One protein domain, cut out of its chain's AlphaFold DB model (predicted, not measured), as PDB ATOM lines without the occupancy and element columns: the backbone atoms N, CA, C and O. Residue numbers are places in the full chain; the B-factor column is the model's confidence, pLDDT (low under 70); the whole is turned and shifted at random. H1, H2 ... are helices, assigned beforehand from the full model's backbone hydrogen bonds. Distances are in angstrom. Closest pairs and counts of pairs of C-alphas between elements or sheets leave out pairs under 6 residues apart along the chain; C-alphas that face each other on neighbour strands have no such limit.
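Overview. This is residues 562 to 656 of the 1108 residues of an uncharacterized protein of Streptomyces sp. SID5474 (UniProt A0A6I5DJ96). A small body of helices, built on the hairpin of H2 and H3 with short H4 packed at one end of it, meets a long helix, H1, near its last residues, while residues 562 to 576, of which 564 to 576 belong to H1, stand free and stick out as an arm. The arm makes the length; the body without it spans 32 by 27 by 17 A. The printed part has 95 residues with four named helices, H1 to H4 in chain order, no named strand, and is all helix. It is only just compact, close to loose, with a radius of gyration of the C-alphas of 15.0 A, and elongated, spanning 52 by 27 by 21 A.

Along the chain. Find C-alpha 564 at (-6.250, 1.080, 28.929); from there H1, residues 564 to 586, runs 33.5 A to C-alpha 586 at (-39.454, -0.227, 33.112). H2 is residues 598 to 613, 22.4 A, and H3 residues 617 to 634, 25.3 A. H4, residues 648 to 655, 9.9 A, ends at (-52.840, 14.291, 22.354).

Arrangement. Look first at H2, the hub, which touches the three other helices. H1 only just touches it, with 3 pairs of C-alphas within 8 A, closest at Val 583 and Val 604, 7.4 A, at a steep tilt of 53 degrees. H2 and H3 form a helical hairpin, a shallow tilt of 29 degrees, opposite ways, their closest C-alphas those of Ser 612 and Ala 620, 5.0 A. H4 touches H2 at Ala 602 and Leu 648, the closest C-alphas, 5.1 A. H1 and H4 are apart. Every O i to N i+4 pair is within hydrogen-bond range in H1, H2 and H4; in H3, 13 of 14.

Size, cuts and confidence. The C-alphas of Gly 563 and His 656, the two farthest apart, are 52.5 A apart. The printed part has no cut; the links H1 to H2 and H3 to H4 are long. The mean pLDDT of the printed part is 78.4, and 26 residues are under 70, among them 640 to 647.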
ATOM      1  N   THR A 562      -5.534   3.555  22.278       57.25
ATOM      2  CA  THR A 562      -4.901   2.235  22.438       57.25
ATOM      3  C   THR A 562      -4.749   1.858  23.915       57.25
ATOM      4  O   THR A 562      -4.614   2.707  24.796       57.25
ATOM      5  N   GLY A 563      -4.808   0.558  24.216       73.75
ATOM      6  CA  GLY A 563      -4.618   0.043  25.576       73.75
ATOM      7  C   GLY A 563      -5.702   0.486  26.582       73.75
ATOM      8  O   GLY A 563      -6.894   0.357  26.291       73.75
ATOM      9  N   PRO A 564      -5.331   0.960  27.790       67.62
ATOM     10  CA  PRO A 564      -6.250   1.080  28.929       67.62
ATOM     11  C   PRO A 564      -7.353   2.134  28.756       67.62
ATOM     12  O   PRO A 564      -8.358   2.089  29.467       67.62
ATOM     13  N   GLU A 565      -7.202   3.075  27.823       62.16
ATOM     14  CA  GLU A 565      -8.237   4.068  27.512       62.16
ATOM     15  C   GLU A 565      -9.396   3.448  26.724       62.16
ATOM     16  O   GLU A 565     -10.558   3.737  27.011       62.16
ATOM     17  N   HIS A 566      -9.099   2.503  25.825       65.75
ATOM     18  CA  HIS A 566     -10.116   1.694  25.154       65.75
ATOM     19  C   HIS A 566     -10.888   0.829  26.168       65.75
ATOM     20  O   HIS A 566     -12.114   0.784  26.126       65.75
ATOM     21  N   ASP A 567     -10.206   0.214  27.144       64.31
ATOM     22  CA  ASP A 567     -10.867  -0.561  28.208       64.31
ATOM     23  C   ASP A 567     -11.758   0.296  29.129       64.31
ATOM     24  O   ASP A 567     -12.799  -0.183  29.597       64.31
ATOM     25  N   ARG A 568     -11.394   1.565  29.379       70.00
ATOM     26  CA  ARG A 568     -12.266   2.535  30.068       70.00
ATOM     27  C   ARG A 568     -13.489   2.867  29.215       70.00
ATOM     28  O   ARG A 568     -14.607   2.642  29.668       70.00
ATOM     29  N   LEU A 569     -13.294   3.277  27.963       65.00
ATOM     30  CA  LEU A 569     -14.384   3.622  27.045       65.00
ATOM     31  C   LEU A 569     -15.372   2.455  26.850       65.00
ATOM     32  O   LEU A 569     -16.586   2.639  26.925       65.00
ATOM     33  N   VAL A 570     -14.867   1.227  26.699       62.31
ATOM     34  CA  VAL A 570     -15.679   0.003  26.596       62.31
ATOM     35  C   VAL A 570     -16.387  -0.347  27.913       62.31
ATOM     36  O   VAL A 570     -17.479  -0.921  27.884       62.31
ATOM     37  N   ARG A 571     -15.819  -0.014  29.081       70.38
ATOM     38  CA  ARG A 571     -16.524  -0.125  30.371       70.38
ATOM     39  C   ARG A 571     -17.666   0.886  30.453       70.38
ATOM     40  O   ARG A 571     -18.769   0.489  30.822       70.38
ATOM     41  N   ASP A 572     -17.426   2.135  30.079       69.38
ATOM     42  CA  ASP A 572     -18.402   3.218  30.206       69.38
ATOM     43  C   ASP A 572     -19.592   3.006  29.260       69.38
ATOM     44  O   ASP A 572     -20.741   3.039  29.703       69.38
ATOM     45  N   ILE A 573     -19.333   2.621  28.002       66.38
ATOM     46  CA  ILE A 573     -20.369   2.213  27.035       66.38
ATOM     47  C   ILE A 573     -21.213   1.052  27.589       66.38
ATOM     48  O   ILE A 573     -22.434   1.048  27.443       66.38
ATOM     49  N   ARG A 574     -20.609   0.073  28.283       67.56
ATOM     50  CA  ARG A 574     -21.362  -1.026  28.922       67.56
ATOM     51  C   ARG A 574     -22.227  -0.556  30.093       67.56
ATOM     52  O   ARG A 574     -23.275  -1.159  30.320       67.56
ATOM     53  N   VAL A 575     -21.822   0.482  30.825       70.56
ATOM     54  CA  VAL A 575     -22.621   1.074  31.914       70.56
ATOM     55  C   VAL A 575     -23.781   1.896  31.347       70.56
ATOM     56  O   VAL A 575     -24.918   1.696  31.775       70.56
ATOM     57  N   GLU A 576     -23.540   2.737  30.336       68.81
ATOM     58  CA  GLU A 576     -24.577   3.482  29.602       68.81
ATOM     59  C   GLU A 576     -25.618   2.518  29.001       68.81
ATOM     60  O   GLU A 576     -26.820   2.641  29.263       68.81
ATOM     61  N   HIS A 577     -25.142   1.475  28.309       67.12
ATOM     62  CA  HIS A 577     -25.966   0.413  27.733       67.12
ATOM     63  C   HIS A 577     -26.790  -0.329  28.797       67.12
ATOM     64  O   HIS A 577     -27.995  -0.504  28.633       67.12
ATOM     65  N   ALA A 578     -26.179  -0.751  29.912       71.62
ATOM     66  CA  ALA A 578     -26.880  -1.454  30.993       71.62
ATOM     67  C   ALA A 578     -27.945  -0.584  31.686       71.62
ATOM     68  O   ALA A 578     -29.001  -1.096  32.062       71.62
ATOM     69  N   THR A 579     -27.680   0.717  31.829       71.56
ATOM     70  CA  THR A 579     -28.565   1.668  32.516       71.56
ATOM     71  C   THR A 579     -29.823   1.923  31.695       71.56
ATOM     72  O   THR A 579     -30.935   1.691  32.174       71.56
ATOM     73  N   ALA A 580     -29.673   2.290  30.421       69.19
ATOM     74  CA  ALA A 580     -30.825   2.471  29.545       69.19
ATOM     75  C   ALA A 580     -31.524   1.135  29.210       69.19
ATOM     76  O   ALA A 580     -32.742   1.134  29.051       69.19
ATOM     77  N   HIS A 581     -30.849  -0.024  29.279       73.19
ATOM     78  CA  HIS A 581     -31.525  -1.333  29.270       73.19
ATOM     79  C   HIS A 581     -32.501  -1.552  30.435       73.19
ATOM     80  O   HIS A 581     -33.437  -2.345  30.292       73.19
ATOM     81  N   GLN A 582     -32.291  -0.910  31.589       81.31
ATOM     82  CA  GLN A 582     -33.241  -0.971  32.697       81.31
ATOM     83  C   GLN A 582     -34.431  -0.041  32.449       81.31
ATOM     84  O   GLN A 582     -35.569  -0.485  32.559       81.31
ATOM     85  N   VAL A 583     -34.187   1.188  31.993       74.12
ATOM     86  CA  VAL A 583     -35.244   2.130  31.576       74.12
ATOM     87  C   VAL A 583     -36.145   1.502  30.494       74.12
ATOM     88  O   VAL A 583     -37.368   1.488  30.612       74.12
ATOM     89  N   MET A 584     -35.533   0.843  29.508       77.50
ATOM     90  CA  MET A 584     -36.184   0.049  28.458       77.50
ATOM     91  C   MET A 584     -37.007  -1.155  28.962       77.50
ATOM     92  O   MET A 584     -37.906  -1.630  28.261       77.50
ATOM     93  N   ARG A 585     -36.731  -1.673  30.167       84.06
ATOM     94  CA  ARG A 585     -37.584  -2.675  30.835       84.06
ATOM     95  C   ARG A 585     -38.726  -2.025  31.593       84.06
ATOM     96  O   ARG A 585     -39.837  -2.545  31.525       84.06
ATOM     97  N   ASP A 586     -38.465  -0.922  32.286       86.25
ATOM     98  CA  ASP A 586     -39.454  -0.227  33.112       86.25
ATOM     99  C   ASP A 586     -40.638   0.259  32.260       86.25
ATOM    100  O   ASP A 586     -41.786   0.101  32.666       86.25
ATOM    101  N   VAL A 587     -40.384   0.684  31.015       92.44
ATOM    102  CA  VAL A 587     -41.407   0.965  29.985       92.44
ATOM    103  C   VAL A 587     -42.391  -0.193  29.756       92.44
ATOM    104  O   VAL A 587     -43.531   0.039  29.362       92.44
ATOM    105  N   ARG A 588     -42.021  -1.455  30.004       90.06
ATOM    106  CA  ARG A 588     -42.950  -2.592  29.864       90.06
ATOM    107  C   ARG A 588     -43.867  -2.767  31.086       90.06
ATOM    108  O   ARG A 588     -44.851  -3.503  30.999       90.06
ATOM    109  N   ASP A 589     -43.605  -2.088  32.206       91.19
ATOM    110  CA  ASP A 589     -44.446  -2.143  33.405       91.19
ATOM    111  C   ASP A 589     -45.637  -1.168  33.318       91.19
ATOM    112  O   ASP A 589     -45.512   0.030  33.062       91.19
ATOM    113  N   ARG A 590     -46.839  -1.667  33.624       87.88
ATOM    114  CA  ARG A 590     -48.052  -0.852  33.794       87.88
ATOM    115  C   ARG A 590     -47.959   0.094  35.003       87.88
ATOM    116  O   ARG A 590     -48.818   0.960  35.145       87.88
ATOM    117  N   ALA A 591     -47.002  -0.067  35.914       89.81
ATOM    118  CA  ALA A 591     -46.699   0.917  36.953       89.81
ATOM    119  C   ALA A 591     -45.961   2.151  36.402       89.81
ATOM    120  O   ALA A 591     -46.251   3.255  36.854       89.81
ATOM    121  N   TRP A 592     -45.079   1.990  35.405       94.25
ATOM    122  CA  TRP A 592     -44.326   3.095  34.797       94.25
ATOM    123  C   TRP A 592     -45.246   4.051  34.021       94.25
ATOM    124  O   TRP A 592     -45.305   5.232  34.347       94.25
ATOM    125  N   TRP A 593     -46.103   3.526  33.136       92.75
ATOM    126  CA  TRP A 593     -47.114   4.313  32.392       92.75
ATOM    127  C   TRP A 593     -48.152   5.042  33.267       92.75
ATOM    128  O   TRP A 593     -48.952   5.810  32.752       92.75
ATOM    129  N   ARG A 594     -48.196   4.787  34.583       91.69
ATOM    130  CA  ARG A 594     -49.083   5.487  35.536       91.69
ATOM    131  C   ARG A 594     -48.365   6.547  36.378       91.69
ATOM    132  O   ARG A 594     -48.984   7.110  37.276       91.69
ATOM    133  N   ARG A 595     -47.068   6.767  36.144       92.69
ATOM    134  CA  ARG A 595     -46.233   7.717  36.899       92.69
ATOM    135  C   ARG A 595     -45.257   8.527  36.039       92.69
ATOM    136  O   ARG A 595     -44.701   9.489  36.551       92.69
ATOM    137  N   ALA A 596     -44.985   8.091  34.809       92.06
ATOM    138  CA  ALA A 596     -44.161   8.822  33.860       92.06
ATOM    139  C   ALA A 596     -44.968   9.992  33.283       92.06
ATOM    140  O   ALA A 596     -46.099   9.803  32.835       92.06
ATOM    141  N   ASP A 597     -44.388  11.185  33.320       91.12
ATOM    142  CA  ASP A 597     -44.903  12.366  32.632       91.12
ATOM    143  C   ASP A 597     -44.558  12.337  31.121       91.12
ATOM    144  O   ASP A 597     -43.735  11.521  30.685       91.12
ATOM    145  N   PRO A 598     -45.162  13.217  30.296       87.81
ATOM    146  CA  PRO A 598     -44.871  13.297  28.862       87.81
ATOM    147  C   PRO A 598     -43.393  13.534  28.513       87.81
ATOM    148  O   PRO A 598     -42.937  13.034  27.484       87.81
ATOM    149  N   GLY A 599     -42.629  14.224  29.367       84.56
ATOM    150  CA  GLY A 599     -41.192  14.445  29.191       84.56
ATOM    151  C   GLY A 599     -40.384  13.162  29.390       84.56
ATOM    152  O   GLY A 599     -39.569  12.810  28.539       84.56
ATOM    153  N   GLN A 600     -40.675  12.392  30.444       89.88
ATOM    154  CA  GLN A 600     -40.104  11.053  30.645       89.88
ATOM    155  C   GLN A 600     -40.456  10.103  29.490       89.88
ATOM    156  O   GLN A 600     -39.604   9.331  29.050       89.88
ATOM    157  N   ILE A 601     -41.685  10.157  28.969       91.94
ATOM    158  CA  ILE A 601     -42.090   9.328  27.822       91.94
ATOM    159  C   ILE A 601     -41.330   9.750  26.553       91.94
ATOM    160  O   ILE A 601     -40.826   8.883  25.838       91.94
ATOM    161  N   ALA A 602     -41.174  11.057  26.312       87.31
ATOM    162  CA  ALA A 602     -40.397  11.602  25.200       87.31
ATOM    163  C   ALA A 602     -38.909  11.230  25.265       87.31
ATOM    164  O   ALA A 602     -38.367  10.729  24.280       87.31
ATOM    165  N   ALA A 603     -38.270  11.389  26.425       84.44
ATOM    166  CA  ALA A 603     -36.858  11.067  26.613       84.44
ATOM    167  C   ALA A 603     -36.565   9.580  26.348       84.44
ATOM    168  O   ALA A 603     -35.593   9.246  25.671       84.44
ATOM    169  N   VAL A 604     -37.419   8.669  26.832       90.25
ATOM    170  CA  VAL A 604     -37.215   7.227  26.614       90.25
ATOM    171  C   VAL A 604     -37.562   6.799  25.187       90.25
ATOM    172  O   VAL A 604     -36.895   5.916  24.646       90.25
ATOM    173  N   TRP A 605     -38.544   7.443  24.549       90.44
ATOM    174  CA  TRP A 605     -38.832   7.244  23.127       90.44
ATOM    175  C   TRP A 605     -37.632   7.642  22.272       90.44
ATOM    176  O   TRP A 605     -37.107   6.795  21.558       90.44
ATOM    177  N   GLN A 606     -37.147   8.883  22.402       87.00
ATOM    178  CA  GLN A 606     -35.996   9.390  21.650       87.00
ATOM    179  C   GLN A 606     -34.777   8.478  21.825       87.00
ATOM    180  O   GLN A 606     -34.145   8.093  20.844       87.00
ATOM    181  N   ARG A 607     -34.517   8.021  23.055       84.62
ATOM    182  CA  ARG A 607     -33.430   7.078  23.335       84.62
ATOM    183  C   ARG A 607     -33.591   5.734  22.620       84.62
ATOM    184  O   ARG A 607     -32.609   5.166  22.155       84.62
ATOM    185  N   ALA A 608     -34.819   5.229  22.508       86.38
ATOM    186  CA  ALA A 608     -35.109   4.024  21.738       86.38
ATOM    187  C   ALA A 608     -35.047   4.264  20.213       86.38
ATOM    188  O   ALA A 608     -34.693   3.333  19.491       86.38
ATOM    189  N   VAL A 609     -35.316   5.485  19.721       85.81
ATOM    190  CA  VAL A 609     -35.097   5.873  18.311       85.81
ATOM    191  C   VAL A 609     -33.609   5.839  17.984       85.81
ATOM    192  O   VAL A 609     -33.219   5.045  17.126       85.81
ATOM    193  N   GLU A 610     -32.785   6.582  18.732       82.94
ATOM    194  CA  GLU A 610     -31.314   6.595  18.617       82.94
ATOM    195  C   GLU A 610     -30.738   5.170  18.538       82.94
ATOM    196  O   GLU A 610     -29.956   4.841  17.649       82.94
ATOM    197  N   TRP A 611     -31.160   4.285  19.444       82.50
ATOM    198  CA  TRP A 611     -30.627   2.924  19.514       82.50
ATOM    199  C   TRP A 611     -31.156   2.023  18.391       82.50
ATOM    200  O   TRP A 611     -30.422   1.174  17.885       82.50
ATOM    201  N   SER A 612     -32.403   2.219  17.948       84.50
ATOM    202  CA  SER A 612     -32.953   1.486  16.801       84.50
ATOM    203  C   SER A 612     -32.279   1.858  15.474       84.50
ATOM    204  O   SER A 612     -32.134   0.989  14.615       84.50
ATOM    205  N   ALA A 613     -31.807   3.105  15.332       79.31
ATOM    206  CA  ALA A 613     -31.025   3.552  14.181       79.31
ATOM    207  C   ALA A 613     -29.663   2.836  14.109       79.31
ATOM    208  O   ALA A 613     -29.223   2.455  13.030       79.31
ATOM    209  N   HIS A 614     -29.056   2.520  15.259       80.81
ATOM    210  CA  HIS A 614     -27.888   1.632  15.366       80.81
ATOM    211  C   HIS A 614     -28.240   0.126  15.294       80.81
ATOM    212  O   HIS A 614     -27.496  -0.722  15.786       80.81
ATOM    213  N   HIS A 615     -29.380  -0.214  14.684       80.00
ATOM    214  CA  HIS A 615     -29.895  -1.571  14.475       80.00
ATOM    215  C   HIS A 615     -30.154  -2.405  15.751       80.00
ATOM    216  O   HIS A 615     -30.252  -3.634  15.674       80.00
ATOM    217  N   ASP A 616     -30.336  -1.783  16.926       85.38
ATOM    218  CA  ASP A 616     -30.729  -2.518  18.136       85.38
ATOM    219  C   ASP A 616     -32.164  -3.071  17.998       85.38
ATOM    220  O   ASP A 616     -33.177  -2.366  18.075       85.38
ATOM    221  N   VAL A 617     -32.250  -4.394  17.829       78.44
ATOM    222  CA  VAL A 617     -33.501  -5.153  17.687       78.44
ATOM    223  C   VAL A 617     -34.392  -5.055  18.935       78.44
ATOM    224  O   VAL A 617     -35.619  -5.109  18.819       78.44
ATOM    225  N   ALA A 618     -33.820  -4.906  20.132       79.56
ATOM    226  CA  ALA A 618     -34.575  -4.710  21.367       79.56
ATOM    227  C   ALA A 618     -35.141  -3.284  21.453       79.56
ATOM    228  O   ALA A 618     -36.319  -3.136  21.793       79.56
ATOM    229  N   ALA A 619     -34.368  -2.262  21.071       85.12
ATOM    230  CA  ALA A 619     -34.857  -0.885  20.958       85.12
ATOM    231  C   ALA A 619     -35.993  -0.781  19.921       85.12
ATOM    232  O   ALA A 619     -37.079  -0.287  20.232       85.12
ATOM    233  N   ALA A 620     -35.828  -1.390  18.743       85.62
ATOM    234  CA  ALA A 620     -36.861  -1.460  17.705       85.62
ATOM    235  C   ALA A 620     -38.113  -2.274  18.114       85.62
ATOM    236  O   ALA A 620     -39.194  -2.095  17.545       85.62
ATOM    237  N   GLN A 621     -38.019  -3.194  19.081       87.06
ATOM    238  CA  GLN A 621     -39.198  -3.814  19.712       87.06
ATOM    239  C   GLN A 621     -39.863  -2.886  20.736       87.06
ATOM    240  O   GLN A 621     -41.074  -2.960  20.942       87.06
ATOM    241  N   ILE A 622     -39.083  -2.038  21.404       90.19
ATOM    242  CA  ILE A 622     -39.566  -1.139  22.452       90.19
ATOM    243  C   ILE A 622     -40.247   0.086  21.858       90.19
ATOM    244  O   ILE A 622     -41.301   0.436  22.370       90.19
ATOM    245  N   LEU A 623     -39.771   0.637  20.739       92.69
ATOM    246  CA  LEU A 623     -40.508   1.657  19.982       92.69
ATOM    247  C   LEU A 623     -41.912   1.181  19.610       92.69
ATOM    248  O   LEU A 623     -42.886   1.815  19.989       92.69
ATOM    249  N   ARG A 624     -42.040   0.004  18.980       91.56
ATOM    250  CA  ARG A 624     -43.351  -0.584  18.641       91.56
ATOM    251  C   ARG A 624     -44.233  -0.824  19.874       91.56
ATOM    252  O   ARG A 624     -45.448  -0.665  19.804       91.56
ATOM    253  N   HIS A 625     -43.640  -1.162  21.023       92.25
ATOM    254  CA  HIS A 625     -44.382  -1.241  22.282       92.25
ATOM    255  C   HIS A 625     -44.819   0.140  22.792       92.25
ATOM    256  O   HIS A 625     -45.972   0.299  23.178       92.25
ATOM    257  N   MET A 626     -43.933   1.140  22.782       94.12
ATOM    258  CA  MET A 626     -44.237   2.508  23.201       94.12
ATOM    259  C   MET A 626     -45.285   3.149  22.300       94.12
ATOM    260  O   MET A 626     -46.209   3.747  22.822       94.12
ATOM    261  N   GLN A 627     -45.217   2.949  20.988       93.94
ATOM    262  CA  GLN A 627     -46.163   3.456  19.995       93.94
ATOM    263  C   GLN A 627     -47.593   2.993  20.299       93.94
ATOM    264  O   GLN A 627     -48.471   3.812  20.567       93.94
ATOM    265  N   GLY A 628     -47.811   1.675  20.397       93.50
ATOM    266  CA  GLY A 628     -49.117   1.120  20.770       93.50
ATOM    267  C   GLY A 628     -49.571   1.496  22.189       93.50
ATOM    268  O   GLY A 628     -50.762   1.442  22.494       93.50
ATOM    269  N   ARG A 629     -48.647   1.896  23.074       94.06
ATOM    270  CA  ARG A 629     -48.959   2.353  24.438       94.06
ATOM    271  C   ARG A 629     -49.252   3.845  24.517       94.06
ATOM    272  O   ARG A 629     -50.125   4.218  25.288       94.06
ATOM    273  N   ILE A 630     -48.605   4.667  23.704       93.19
ATOM    274  CA  ILE A 630     -48.860   6.102  23.585       93.19
ATOM    275  C   ILE A 630     -50.221   6.320  22.920       93.19
ATOM    276  O   ILE A 630     -51.036   7.060  23.467       93.19
ATOM    277  N   LEU A 631     -50.539   5.553  21.874       92.19
ATOM    278  CA  LEU A 631     -51.886   5.488  21.308       92.19
ATOM    279  C   LEU A 631     -52.925   5.055  22.364       92.19
ATOM    280  O   LEU A 631     -53.954   5.702  22.527       92.19
ATOM    281  N   GLN A 632     -52.633   4.010  23.151       90.50
ATOM    282  CA  GLN A 632     -53.542   3.507  24.194       90.50
ATOM    283  C   GLN A 632     -53.750   4.460  25.391       90.50
ATOM    284  O   GLN A 632     -54.829   4.434  25.982       90.50
ATOM    285  N   HIS A 633     -52.735   5.224  25.809       88.62
ATOM    286  CA  HIS A 633     -52.791   6.065  27.021       88.62
ATOM    287  C   HIS A 633     -53.029   7.552  26.742       88.62
ATOM    288  O   HIS A 633     -53.583   8.230  27.603       88.62
ATOM    289  N   HIS A 634     -52.644   8.049  25.564       86.00
ATOM    290  CA  HIS A 634     -52.698   9.472  25.205       86.00
ATOM    291  C   HIS A 634     -53.444   9.748  23.892       86.00
ATOM    292  O   HIS A 634     -53.524  10.901  23.492       86.00
ATOM    293  N   GLY A 635     -53.956   8.725  23.194       89.19
ATOM    294  CA  GLY A 635     -54.679   8.891  21.925       89.19
ATOM    295  C   GLY A 635     -53.812   9.312  20.731       89.19
ATOM    296  O   GLY A 635     -54.340   9.476  19.637       89.19
ATOM    297  N   VAL A 636     -52.497   9.470  20.917       87.69
ATOM    298  CA  VAL A 636     -51.571   9.892  19.858       87.69
ATOM    299  C   VAL A 636     -51.128   8.687  19.043       87.69
ATOM    300  O   VAL A 636     -50.400   7.824  19.537       87.69
ATOM    301  N   GLU A 637     -51.518   8.660  17.774       86.44
ATOM    302  CA  GLU A 637     -50.854   7.831  16.778       86.44
ATOM    303  C   GLU A 637     -49.519   8.480  16.384       86.44
ATOM    304  O   GLU A 637     -49.435   9.691  16.180       86.44
ATOM    305  N   LEU A 638     -48.456   7.677  16.333       82.44
ATOM    306  CA  LEU A 638     -47.114   8.123  15.961       82.44
ATOM    307  C   LEU A 638     -46.728   7.476  14.629       82.44
ATOM    308  O   LEU A 638     -47.006   6.282  14.462       82.44
ATOM    309  N   PRO A 639     -46.064   8.206  13.715       70.94
ATOM    310  CA  PRO A 639     -45.652   7.661  12.428       70.94
ATOM    311  C   PRO A 639     -44.675   6.488  12.586       70.94
ATOM    312  O   PRO A 639     -43.937   6.385  13.570       70.94
ATOM    313  N   THR A 640     -44.677   5.603  11.586       65.25
ATOM    314  CA  THR A 640     -43.742   4.473  11.477       65.25
ATOM    315  C   THR A 640     -43.005   4.580  10.139       65.25
ATOM    316  O   THR A 640     -43.691   4.630   9.119       65.25
ATOM    317  N   PRO A 641     -41.659   4.561  10.089       53.28
ATOM    318  CA  PRO A 641     -40.714   4.536  11.211       53.28
ATOM    319  C   PRO A 641     -40.725   5.837  12.035       53.28
ATOM    320  O   PRO A 641     -41.364   6.821  11.674       53.28
ATOM    321  N   ALA A 642     -40.029   5.826  13.174       54.38
ATOM    322  CA  ALA A 642     -39.959   6.972  14.072       54.38
ATOM    323  C   ALA A 642     -39.064   8.080  13.487       54.38
ATOM    324  O   ALA A 642     -37.840   7.977  13.525       54.38
ATOM    325  N   VAL A 643     -39.687   9.131  12.955       50.59
ATOM    326  CA  VAL A 643     -38.999  10.294  12.375       50.59
ATOM    327  C   VAL A 643     -38.292  11.105  13.468       50.59
ATOM    328  O   VAL A 643     -38.927  11.566  14.424       50.59
ATOM    329  N   ASN A 644     -36.984  11.320  13.304       49.31
ATOM    330  CA  ASN A 644     -36.220  12.279  14.100       49.31
ATOM    331  C   ASN A 644     -36.734  13.695  13.800       49.31
ATOM    332  O   ASN A 644     -36.554  14.187  12.695       49.31
ATOM    333  N   GLY A 645     -37.390  14.336  14.769       50.41
ATOM    334  CA  GLY A 645     -37.951  15.689  14.616       50.41
ATOM    335  C   GLY A 645     -39.346  15.855  15.221       50.41
ATOM    336  O   GLY A 645     -39.694  16.942  15.679       50.41
ATOM    337  N   VAL A 646     -40.128  14.774  15.340       57.31
ATOM    338  CA  VAL A 646     -41.404  14.821  16.074       57.31
ATOM    339  C   VAL A 646     -41.114  15.024  17.563       57.31
ATOM    340  O   VAL A 646     -40.764  14.081  18.274       57.31
ATOM    341  N   ASN A 647     -41.285  16.255  18.053       68.94
ATOM    342  CA  ASN A 647     -41.203  16.565  19.478       68.94
ATOM    343  C   ASN A 647     -42.330  15.831  20.218       68.94
ATOM    344  O   ASN A 647     -43.469  16.299  20.294       68.94
ATOM    345  N   LEU A 648     -42.008  14.654  20.755       74.19
ATOM    346  CA  LEU A 648     -42.988  13.761  21.362       74.19
ATOM    347  C   LEU A 648     -43.642  14.366  22.610       74.19
ATOM    348  O   LEU A 648     -44.803  14.082  22.886       74.19
ATOM    349  N   ASN A 649     -42.927  15.228  23.336       70.06
ATOM    350  CA  ASN A 649     -43.479  15.943  24.483       70.06
ATOM    351  C   ASN A 649     -44.615  16.872  24.014       70.06
ATOM    352  O   ASN A 649     -45.729  16.819  24.534       70.06
ATOM    353  N   THR A 650     -44.386  17.625  22.932       67.25
ATOM    354  CA  THR A 650     -45.425  18.419  22.257       67.25
ATOM    355  C   THR A 650     -46.544  17.550  21.669       67.25
ATOM    356  O   THR A 650     -47.709  17.925  21.775       67.25
ATOM    357  N   ALA A 651     -46.235  16.392  21.078       73.56
ATOM    358  CA  ALA A 651     -47.244  15.490  20.516       73.56
ATOM    359  C   ALA A 651     -48.169  14.905  21.600       73.56
ATOM    360  O   ALA A 651     -49.385  14.963  21.460       73.56
ATOM    361  N   ILE A 652     -47.614  14.421  22.715       75.75
ATOM    362  CA  ILE A 652     -48.376  13.895  23.860       75.75
ATOM    363  C   ILE A 652     -49.166  15.013  24.557       75.75
ATOM    364  O   ILE A 652     -50.320  14.799  24.926       75.75
ATOM    365  N   ALA A 653     -48.603  16.221  24.673       69.12
ATOM    366  CA  ALA A 653     -49.321  17.385  25.193       69.12
ATOM    367  C   ALA A 653     -50.512  17.800  24.304       69.12
ATOM    368  O   ALA A 653     -51.560  18.162  24.833       69.12
ATOM    369  N   ARG A 654     -50.384  17.700  22.971       64.06
ATOM    370  CA  ARG A 654     -51.485  17.898  22.002       64.06
ATOM    371  C   ARG A 654     -52.471  16.719  21.946       64.06
ATOM    372  O   ARG A 654     -53.603  16.903  21.519       64.06
ATOM    373  N   GLY A 655     -52.043  15.523  22.355       48.72
ATOM    374  CA  GLY A 655     -52.840  14.291  22.354       48.72
ATOM    375  C   GLY A 655     -53.927  14.231  23.420       48.72
ATOM    376  O   GLY A 655     -54.971  13.613  23.211       48.72
ATOM    377  N   HIS A 656     -53.730  14.931  24.542       44.41
ATOM    378  CA  HIS A 656     -54.849  15.280  25.415       44.41
ATOM    379  C   HIS A 656     -55.894  16.021  24.574       44.41
ATOM    380  O   HIS A 656     -55.546  17.045  23.993       44.41
TER     381      HIS A 656